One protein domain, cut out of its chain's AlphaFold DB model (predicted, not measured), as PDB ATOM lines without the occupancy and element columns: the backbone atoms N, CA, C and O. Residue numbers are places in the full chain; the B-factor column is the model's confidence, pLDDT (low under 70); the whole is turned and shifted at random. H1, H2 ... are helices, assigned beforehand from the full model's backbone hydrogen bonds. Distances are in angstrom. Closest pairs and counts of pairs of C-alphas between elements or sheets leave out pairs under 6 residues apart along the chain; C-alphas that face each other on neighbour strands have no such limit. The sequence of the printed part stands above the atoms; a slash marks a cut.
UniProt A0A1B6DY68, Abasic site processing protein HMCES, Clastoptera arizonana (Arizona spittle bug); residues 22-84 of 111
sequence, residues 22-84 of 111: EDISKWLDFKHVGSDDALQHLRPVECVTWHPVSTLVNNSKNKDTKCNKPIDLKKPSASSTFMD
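What this domain is: This is residues 22 to 84 of the 111 residues of the protein "Abasic site processing protein HMCES" of Clastoptera arizonana (Arizona spittle bug) (UniProt A0A1B6DY68). Picture a drawn-out thread with two small helical knots on it: H1 and H2 side by side at one end, then a long link, residues 41 to 54, to the pair H3 and H4, with H5 at the far end on a tail, residues 74 to 84, that sticks out. There is no common core. The printed part has 63 residues with five named helices in the order H1, H2, H3, H4, H5 and no named strand; the class is all helix, though under half of the residues, 28, are in named elements. It is extended, with a radius of gyration of the C-alphas of 21.0 A and spans of 64 by 27 by 17 A.

How they stand to each other: Begin at H1, residues 22 to 28, which is close to but not clearly touching H2, residues 35 to 40; their closest C-alphas, of Trp 27 and Ala 38, are 5.4 A apart. Their lines stand at a shallow tilt of 28 degrees, opposite ways. Look next at H3, residues 55 to 58, and H4, residues 65 to 68, which touch, the closest C-alphas being those of Val 57 and Cys 67, 4.9 A apart. H5, residues 78 to 84, is apart from H1, H2, H3 and H4. In H1 and H2 every O i to N i+4 pair is within hydrogen-bond range; in H5 1 of 3 is, beside 1 of 4 O i to N i+3 pairs, and H3 and H4 are too short for an O i to N i+4 pair.

Where its parts are: Find C-alpha 22 at (4.282, 6.971, -43.583); from there H1 runs 9.8 A to C-alpha 28. H2 measures 9.0 A, H3 5.5 A and H4 6.5 A. H5 runs 10.6 A from C-alpha 78 to C-alpha 84 at (22.206, -46.657, -50.513).

The domain as a whole: The C-alphas farthest apart, of His 32 and Asp 84, are 65.6 A apart. The printed part has no cut, and the link from H2 to H3 is long; residues 44 to 49 in it stand free. Confidence is low, under 70, at residues 75 to 81.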
ATOM      1  N   GLU A  22       4.572   5.942 -42.585       92.12
ATOM      2  CA  GLU A  22       4.282   6.971 -43.583       92.12
ATOM      3  C   GLU A  22       3.972   6.356 -44.955       92.12
ATOM      4  O   GLU A  22       2.968   6.720 -45.566       92.12
ATOM      5  N   ASP A  23       4.785   5.397 -45.416       92.31
ATOM      6  CA  ASP A  23       4.537   4.683 -46.674       92.31
ATOM      7  C   ASP A  23       3.198   3.930 -46.613       92.31
ATOM      8  O   ASP A  23       2.435   3.951 -47.575       92.31
ATOM      9  N   ILE A  24       2.875   3.312 -45.468       94.25
ATOM     10  CA  ILE A  24       1.581   2.651 -45.234       94.25
ATOM     11  C   ILE A  24       0.433   3.666 -45.302       94.25
ATOM     12  O   ILE A  24      -0.546   3.442 -46.015       94.25
ATOM     13  N   SER A  25       0.553   4.792 -44.595       94.94
ATOM     14  CA  SER A  25      -0.489   5.823 -44.534       94.94
ATOM     15  C   SER A  25      -0.777   6.412 -45.912       94.94
ATOM     16  O   SER A  25      -1.934   6.495 -46.319       94.94
ATOM     17  N   LYS A  26       0.272   6.759 -46.665       93.00
ATOM     18  CA  LYS A  26       0.138   7.319 -48.014       93.00
ATOM     19  C   LYS A  26      -0.385   6.303 -49.022       93.00
ATOM     20  O   LYS A  26      -1.163   6.664 -49.895       93.00
ATOM     21  N   TRP A  27      -0.006   5.032 -48.885       95.06
ATOM     22  CA  TRP A  27      -0.530   3.964 -49.735       95.06
ATOM     23  C   TRP A  27      -2.028   3.708 -49.509       95.06
ATOM     24  O   TRP A  27      -2.747   3.365 -50.446       95.06
ATOM     25  N   LEU A  28      -2.511   3.867 -48.273       95.44
ATOM     26  CA  LEU A  28      -3.921   3.670 -47.921       95.44
ATOM     27  C   LEU A  28      -4.799   4.905 -48.192       95.44
ATOM     28  O   LEU A  28      -6.003   4.751 -48.410       95.44
ATOM     29  N   ASP A  29      -4.234   6.117 -48.190       95.31
ATOM     30  CA  ASP A  29      -4.983   7.369 -48.355       95.31
ATOM     31  C   ASP A  29      -5.270   7.728 -49.824       95.31
ATOM     32  O   ASP A  29      -4.829   8.747 -50.355       95.31
ATOM     33  N   PHE A  30      -6.098   6.915 -50.480       93.31
ATOM     34  CA  PHE A  30      -6.511   7.126 -51.875       93.31
ATOM     35  C   PHE A  30      -7.311   8.421 -52.121       93.31
ATOM     36  O   PHE A  30      -7.603   8.750 -53.270       93.31
ATOM     37  N   LYS A  31      -7.746   9.122 -51.062       95.88
ATOM     38  CA  LYS A  31      -8.535  10.358 -51.184       95.88
ATOM     39  C   LYS A  31      -7.652  11.577 -51.404       95.88
ATOM     40  O   LYS A  31      -8.061  12.482 -52.127       95.88
ATOM     41  N   HIS A  32      -6.484  11.603 -50.766       94.44
ATOM     42  CA  HIS A  32      -5.566  12.741 -50.818       94.44
ATOM     43  C   HIS A  32      -4.269  12.425 -51.563       94.44
ATOM     44  O   HIS A  32      -3.587  13.353 -51.991       94.44
ATOM     45  N   VAL A  33      -3.936  11.144 -51.748       94.06
ATOM     46  CA  VAL A  33      -2.745  10.703 -52.476       94.06
ATOM     47  C   VAL A  33      -3.148  10.201 -53.859       94.06
ATOM     48  O   VAL A  33      -3.929   9.257 -53.999       94.06
ATOM     49  N   GLY A  34      -2.614  10.851 -54.895       94.56
ATOM     50  CA  GLY A  34      -2.798  10.429 -56.280       94.56
ATOM     51  C   GLY A  34      -2.084   9.109 -56.578       94.56
ATOM     52  O   GLY A  34      -1.145   8.716 -55.888       94.56
ATOM     53  N   SER A  35      -2.504   8.416 -57.639       92.69
ATOM     54  CA  SER A  35      -1.918   7.122 -58.014       92.69
ATOM     55  C   SER A  35      -0.417   7.213 -58.303       92.69
ATOM     56  O   SER A  35       0.338   6.349 -57.864       92.69
ATOM     57  N   ASP A  36       0.021   8.270 -58.990       93.25
ATOM     58  CA  ASP A  36       1.435   8.477 -59.321       93.25
ATOM     59  C   ASP A  36       2.291   8.711 -58.071       93.25
ATOM     60  O   ASP A  36       3.403   8.190 -57.977       93.25
ATOM     61  N   ASP A  37       1.758   9.427 -57.079       91.31
ATOM     62  CA  ASP A  37       2.440   9.666 -55.805       91.31
ATOM     63  C   ASP A  37       2.525   8.380 -54.979       91.31
ATOM     64  O   ASP A  37       3.590   8.038 -54.468       91.31
ATOM     65  N   ALA A  38       1.441   7.600 -54.914       91.56
ATOM     66  CA  ALA A  38       1.433   6.312 -54.222       91.56
ATOM     67  C   ALA A  38       2.472   5.337 -54.809       91.56
ATOM     68  O   ALA A  38       3.147   4.622 -54.067       91.56
ATOM     69  N   LEU A  39       2.648   5.328 -56.135       91.94
ATOM     70  CA  LEU A  39       3.638   4.479 -56.803       91.94
ATOM     71  C   LEU A  39       5.086   4.844 -56.444       91.94
ATOM     72  O   LEU A  39       5.929   3.947 -56.404       91.94
ATOM     73  N   GLN A  40       5.385   6.108 -56.123       89.94
ATOM     74  CA  GLN A  40       6.733   6.534 -55.710       89.94
ATOM     75  C   GLN A  40       7.169   5.912 -54.373       89.94
ATOM     76  O   GLN A  40       8.365   5.759 -54.117       89.94
ATOM     77  N   HIS A  41       6.212   5.498 -53.538       88.12
ATOM     78  CA  HIS A  41       6.491   4.814 -52.274       88.12
ATOM     79  C   HIS A  41       6.925   3.352 -52.460       88.12
ATOM     80  O   HIS A  41       7.539   2.769 -51.564       88.12
ATOM     81  N   LEU A  42       6.678   2.757 -53.632       89.94
ATOM     82  CA  LEU A  42       7.068   1.383 -53.939       89.94
ATOM     83  C   LEU A  42       8.550   1.312 -54.327       89.94
ATOM     84  O   LEU A  42       8.914   1.325 -55.502       89.94
ATOM     85  N   ARG A  43       9.419   1.213 -53.320       86.62
ATOM     86  CA  ARG A  43      10.871   1.080 -53.502       86.62
ATOM     87  C   ARG A  43      11.332  -0.373 -53.312       86.62
ATOM     88  O   ARG A  43      10.728  -1.109 -52.528       86.62
ATOM     89  N   PRO A  44      12.400  -0.817 -54.005       84.31
ATOM     90  CA  PRO A  44      13.024  -2.105 -53.720       84.31
ATOM     91  C   PRO A  44      13.496  -2.172 -52.263       84.31
ATOM     92  O   PRO A  44      14.187  -1.276 -51.788       84.31
ATOM     93  N   VAL A  45      13.124  -3.241 -51.558       84.88
ATOM     94  CA  VAL A  45      13.481  -3.446 -50.149       84.88
ATOM     95  C   VAL A  45      14.653  -4.409 -50.041       84.88
ATOM     96  O   VAL A  45      14.635  -5.468 -50.658       84.88
ATOM     97  N   GLU A  46      15.656  -4.071 -49.231       81.69
ATOM     98  CA  GLU A  46      16.854  -4.903 -49.024       81.69
ATOM     99  C   GLU A  46      16.856  -5.659 -47.685       81.69
ATOM    100  O   GLU A  46      17.574  -6.644 -47.530       81.69
ATOM    101  N   CYS A  47      16.015  -5.263 -46.724       80.75
ATOM    102  CA  CYS A  47      16.032  -5.789 -45.355       80.75
ATOM    103  C   CYS A  47      15.238  -7.102 -45.163       80.75
ATOM    104  O   CYS A  47      14.544  -7.274 -44.161       80.75
ATOM    105  N   VAL A  48      15.296  -8.029 -46.123       87.56
ATOM    106  CA  VAL A  48      14.567  -9.307 -46.049       87.56
ATOM    107  C   VAL A  48      15.530 -10.451 -45.752       87.56
ATOM    108  O   VAL A  48      16.539 -10.622 -46.433       87.56
ATOM    109  N   THR A  49      15.199 -11.263 -44.751       91.56
ATOM    110  CA  THR A  49      15.909 -12.504 -44.421       91.56
ATOM    111  C   THR A  49      15.103 -13.718 -44.879       91.56
ATOM    112  O   THR A  49      13.889 -13.643 -45.072       91.56
ATOM    113  N   TRP A  50      15.775 -14.850 -45.084       93.00
ATOM    114  CA  TRP A  50      15.144 -16.087 -45.542       93.00
ATOM    115  C   TRP A  50      15.818 -17.312 -44.918       93.00
ATOM    116  O   TRP A  50      16.962 -17.251 -44.465       93.00
ATOM    117  N   HIS A  51      15.104 -18.436 -44.906       95.19
ATOM    118  CA  HIS A  51      15.636 -19.747 -44.542       95.19
ATOM    119  C   HIS A  51      14.848 -20.854 -45.267       95.19
ATOM    120  O   HIS A  51      13.676 -20.653 -45.593       95.19
ATOM    121  N   PRO A  52      15.443 -22.032 -45.521       95.00
ATOM    122  CA  PRO A  52      14.711 -23.161 -46.088       95.00
ATOM    123  C   PRO A  52      13.634 -23.668 -45.118       95.00
ATOM    124  O   PRO A  52      13.789 -23.585 -43.896       95.00
ATOM    125  N   VAL A  53      12.549 -24.217 -45.666       96.25
ATOM    126  CA  VAL A  53      11.411 -24.783 -44.919       96.25
ATOM    127  C   VAL A  53      11.018 -26.152 -45.481       96.25
ATOM    128  O   VAL A  53      11.442 -26.539 -46.569       96.25
ATOM    129  N   SER A  54      10.212 -26.903 -44.730       95.62
ATOM    130  CA  SER A  54       9.701 -28.212 -45.158       95.62
ATOM    131  C   SER A  54       8.748 -28.102 -46.353       95.62
ATOM    132  O   SER A  54       7.924 -27.192 -46.411       95.62
ATOM    133  N   THR A  55       8.759 -29.104 -47.237       95.19
ATOM    134  CA  THR A  55       7.807 -29.240 -48.357       95.19
ATOM    135  C   THR A  55       6.357 -29.438 -47.912       95.19
ATOM    136  O   THR A  55       5.447 -29.383 -48.737       95.19
ATOM    137  N   LEU A  56       6.111 -29.615 -46.607       96.12
ATOM    138  CA  LEU A  56       4.773 -29.620 -46.016       96.12
ATOM    139  C   LEU A  56       3.952 -28.386 -46.435       96.12
ATOM    140  O   LEU A  56       2.752 -28.512 -46.676       96.12
ATOM    141  N   VAL A  57       4.600 -27.223 -46.566       97.00
ATOM    142  CA  VAL A  57       3.958 -25.951 -46.942       97.00
ATOM    143  C   VAL A  57       3.401 -25.944 -48.371       97.00
ATOM    144  O   VAL A  57       2.529 -25.137 -48.681       97.00
ATOM    145  N   ASN A  58       3.835 -26.870 -49.237       97.00
ATOM    146  CA  ASN A  58       3.417 -26.917 -50.641       97.00
ATOM    147  C   ASN A  58       1.919 -27.226 -50.805       97.00
ATOM    148  O   ASN A  58       1.318 -26.861 -51.814       97.00
ATOM    149  N   ASN A  59       1.305 -27.908 -49.832       97.44
ATOM    150  CA  ASN A  59      -0.133 -28.156 -49.815       97.44
ATOM    151  C   ASN A  59      -0.824 -27.124 -48.919       97.44
ATOM    152  O   ASN A  59      -0.680 -27.154 -47.699       97.44
ATOM    153  N   SER A  60      -1.645 -26.263 -49.522       96.75
ATOM    154  CA  SER A  60      -2.350 -25.167 -48.842       96.75
ATOM    155  C   SER A  60      -3.320 -25.608 -47.737       96.75
ATOM    156  O   SER A  60      -3.715 -24.792 -46.901       96.75
ATOM    157  N   LYS A  61      -3.702 -26.892 -47.687       97.38
ATOM    158  CA  LYS A  61      -4.505 -27.448 -46.586       97.38
ATOM    159  C   LYS A  61      -3.704 -27.596 -45.287       97.38
ATOM    160  O   LYS A  61      -4.306 -27.654 -44.215       97.38
ATOM    161  N   ASN A  62      -2.374 -27.639 -45.361       96.88
ATOM    162  CA  ASN A  62      -1.507 -27.791 -44.200       96.88
ATOM    163  C   ASN A  62      -1.321 -26.448 -43.484       96.88
ATOM    164  O   ASN A  62      -0.625 -25.559 -43.968       96.88
ATOM    165  N   LYS A  63      -1.920 -26.320 -42.296       96.06
ATOM    166  CA  LYS A  63      -1.868 -25.113 -41.450       96.06
ATOM    167  C   LYS A  63      -1.006 -25.296 -40.194       96.06
ATOM    168  O   LYS A  63      -1.211 -24.620 -39.192       96.06
ATOM    169  N   ASP A  64      -0.077 -26.249 -40.226       95.62
ATOM    170  CA  ASP A  64       0.808 -26.534 -39.096       95.62
ATOM    171  C   ASP A  64       1.855 -25.418 -38.939       95.62
ATOM    172  O   ASP A  64       2.416 -24.912 -39.914       95.62
ATOM    173  N   THR A  65       2.175 -25.081 -37.691       94.81
ATOM    174  CA  THR A  65       3.291 -24.203 -37.312       94.81
ATOM    175  C   THR A  65       4.635 -24.607 -37.920       94.81
ATOM    176  O   THR A  65       5.513 -23.763 -38.052       94.81
ATOM    177  N   LYS A  66       4.818 -25.873 -38.311       94.00
ATOM    178  CA  LYS A  66       6.036 -26.369 -38.973       94.00
ATOM    179  C   LYS A  66       6.257 -25.789 -40.373       94.00
ATOM    180  O   LYS A  66       7.390 -25.815 -40.846       94.00
ATOM    181  N   CYS A  67       5.222 -25.259 -41.032       96.56
ATOM    182  CA  CYS A  67       5.307 -24.754 -42.408       96.56
ATOM    183  C   CYS A  67       6.275 -23.569 -42.579       96.56
ATOM    184  O   CYS A  67       6.776 -23.359 -43.679       96.56
ATOM    185  N   ASN A  68       6.567 -22.817 -41.512       95.75
ATOM    186  CA  ASN A  68       7.480 -21.671 -41.538       95.75
ATOM    187  C   ASN A  68       8.715 -21.848 -40.638       95.75
ATOM    188  O   ASN A  68       9.389 -20.869 -40.328       95.75
ATOM    189  N   LYS A  69       9.010 -23.072 -40.178       96.06
ATOM    190  CA  LYS A  69      10.192 -23.328 -39.341       96.06
ATOM    191  C   LYS A  69      11.414 -23.648 -40.199       96.06
ATOM    192  O   LYS A  69      11.272 -24.360 -41.197       96.06
ATOM    193  N   PRO A  70      12.608 -23.164 -39.809       96.38
ATOM    194  CA  PRO A  70      13.838 -23.476 -40.517       96.38
ATOM    195  C   PRO A  70      14.128 -24.975 -40.467       96.38
ATOM    196  O   PRO A  70      13.931 -25.625 -39.436       96.38
ATOM    197  N   ILE A  71      14.617 -25.512 -41.581       94.75
ATOM    198  CA  ILE A  71      15.094 -26.894 -41.677       94.75
ATOM    199  C   ILE A  71      16.587 -26.934 -42.000       94.75
ATOM    200  O   ILE A  71      17.131 -26.012 -42.602       94.75
ATOM    201  N   ASP A  72      17.241 -28.028 -41.623       92.12
ATOM    202  CA  ASP A  72      18.621 -28.301 -42.019       92.12
ATOM    203  C   ASP A  72      18.631 -29.197 -43.261       92.12
ATOM    204  O   ASP A  72      18.182 -30.344 -43.210       92.12
ATOM    205  N   LEU A  73      19.147 -28.672 -44.372       85.12
ATOM    206  CA  LEU A  73      19.241 -29.389 -45.646       85.12
ATOM    207  C   LEU A  73      20.295 -30.508 -45.626       85.12
ATOM    208  O   LEU A  73      20.306 -31.345 -46.523       85.12
ATOM    209  N   LYS A  74      21.173 -30.548 -44.613       80.00
ATOM    210  CA  LYS A  74      22.229 -31.566 -44.493       80.00
ATOM    211  C   LYS A  74      21.754 -32.875 -43.867       80.00
ATOM    212  O   LYS A  74      22.528 -33.829 -43.816       80.00
ATOM    213  N   LYS A  75      20.513 -32.951 -43.376       66.31
ATOM    214  CA  LYS A  75      19.985 -34.188 -42.792       66.31
ATOM    215  C   LYS A  75      19.525 -35.126 -43.909       66.31
ATOM    216  O   LYS A  75      18.556 -34.793 -44.593       66.31
ATOM    217  N   PRO A  76      20.174 -36.289 -44.103       60.25
ATOM    218  CA  PRO A  76      19.712 -37.254 -45.088       60.25
ATOM    219  C   PRO A  76      18.286 -37.685 -44.734       60.25
ATOM    220  O   PRO A  76      17.989 -38.052 -43.595       60.25
ATOM    221  N   SER A  77      17.391 -37.614 -45.721       63.47
ATOM    222  CA  SER A  77      16.060 -38.211 -45.619       63.47
ATOM    223  C   SER A  77      16.221 -39.693 -45.282       63.47
ATOM    224  O   SER A  77      17.018 -40.374 -45.927       63.47
ATOM    225  N   ALA A  78      15.438 -40.224 -44.340       61.19
ATOM    226  CA  ALA A  78      15.451 -41.652 -43.999       61.19
ATOM    227  C   ALA A  78      15.199 -42.575 -45.217       61.19
ATOM    228  O   ALA A  78      15.542 -43.753 -45.184       61.19
ATOM    229  N   SER A  79      14.642 -42.041 -46.313       61.62
ATOM    230  CA  SER A  79      14.477 -42.756 -47.583       61.62
ATOM    231  C   SER A  79      15.785 -42.997 -48.352       61.62
ATOM    232  O   SER A  79      15.838 -43.924 -49.156       61.62
ATOM    233  N   SER A  80      16.835 -42.199 -48.118       62.31
ATOM    234  CA  SER A  80      18.142 -42.348 -48.786       62.31
ATOM    235  C   SER A  80      18.879 -43.615 -48.340       62.31
ATOM    236  O   SER A  80      19.395 -44.347 -49.179       62.31
ATOM    237  N   THR A  81      18.772 -43.975 -47.056       64.88
ATOM    238  CA  THR A  81      19.404 -45.174 -46.486       64.88
ATOM    239  C   THR A  81      18.974 -46.470 -47.188       64.88
ATOM    240  O   THR A  81      19.777 -47.389 -47.355       64.88
ATOM    241  N   PHE A  82      17.714 -46.556 -47.634       70.81
ATOM    242  CA  PHE A  82      17.214 -47.732 -48.354       70.81
ATOM    243  C   PHE A  82      17.843 -47.864 -49.747       70.81
ATOM    244  O   PHE A  82      18.270 -48.957 -50.121       70.81
ATOM    245  N   MET A  83      17.960 -46.764 -50.494       74.31
ATOM    246  CA  MET A  83      18.571 -46.771 -51.828       74.31
ATOM    247  C   MET A  83      20.093 -46.978 -51.768       74.31
ATOM    248  O   MET A  83      20.634 -47.714 -52.592       74.31
ATOM    249  N   ASP A  84      20.768 -46.445 -50.744       76.75
ATOM    250  CA  ASP A  84      22.206 -46.657 -50.513       76.75
ATOM    251  C   ASP A  84      22.545 -48.138 -50.282       76.75
ATOM    252  O   ASP A  84      23.551 -48.652 -50.780       76.75
TER     253      ASP A  84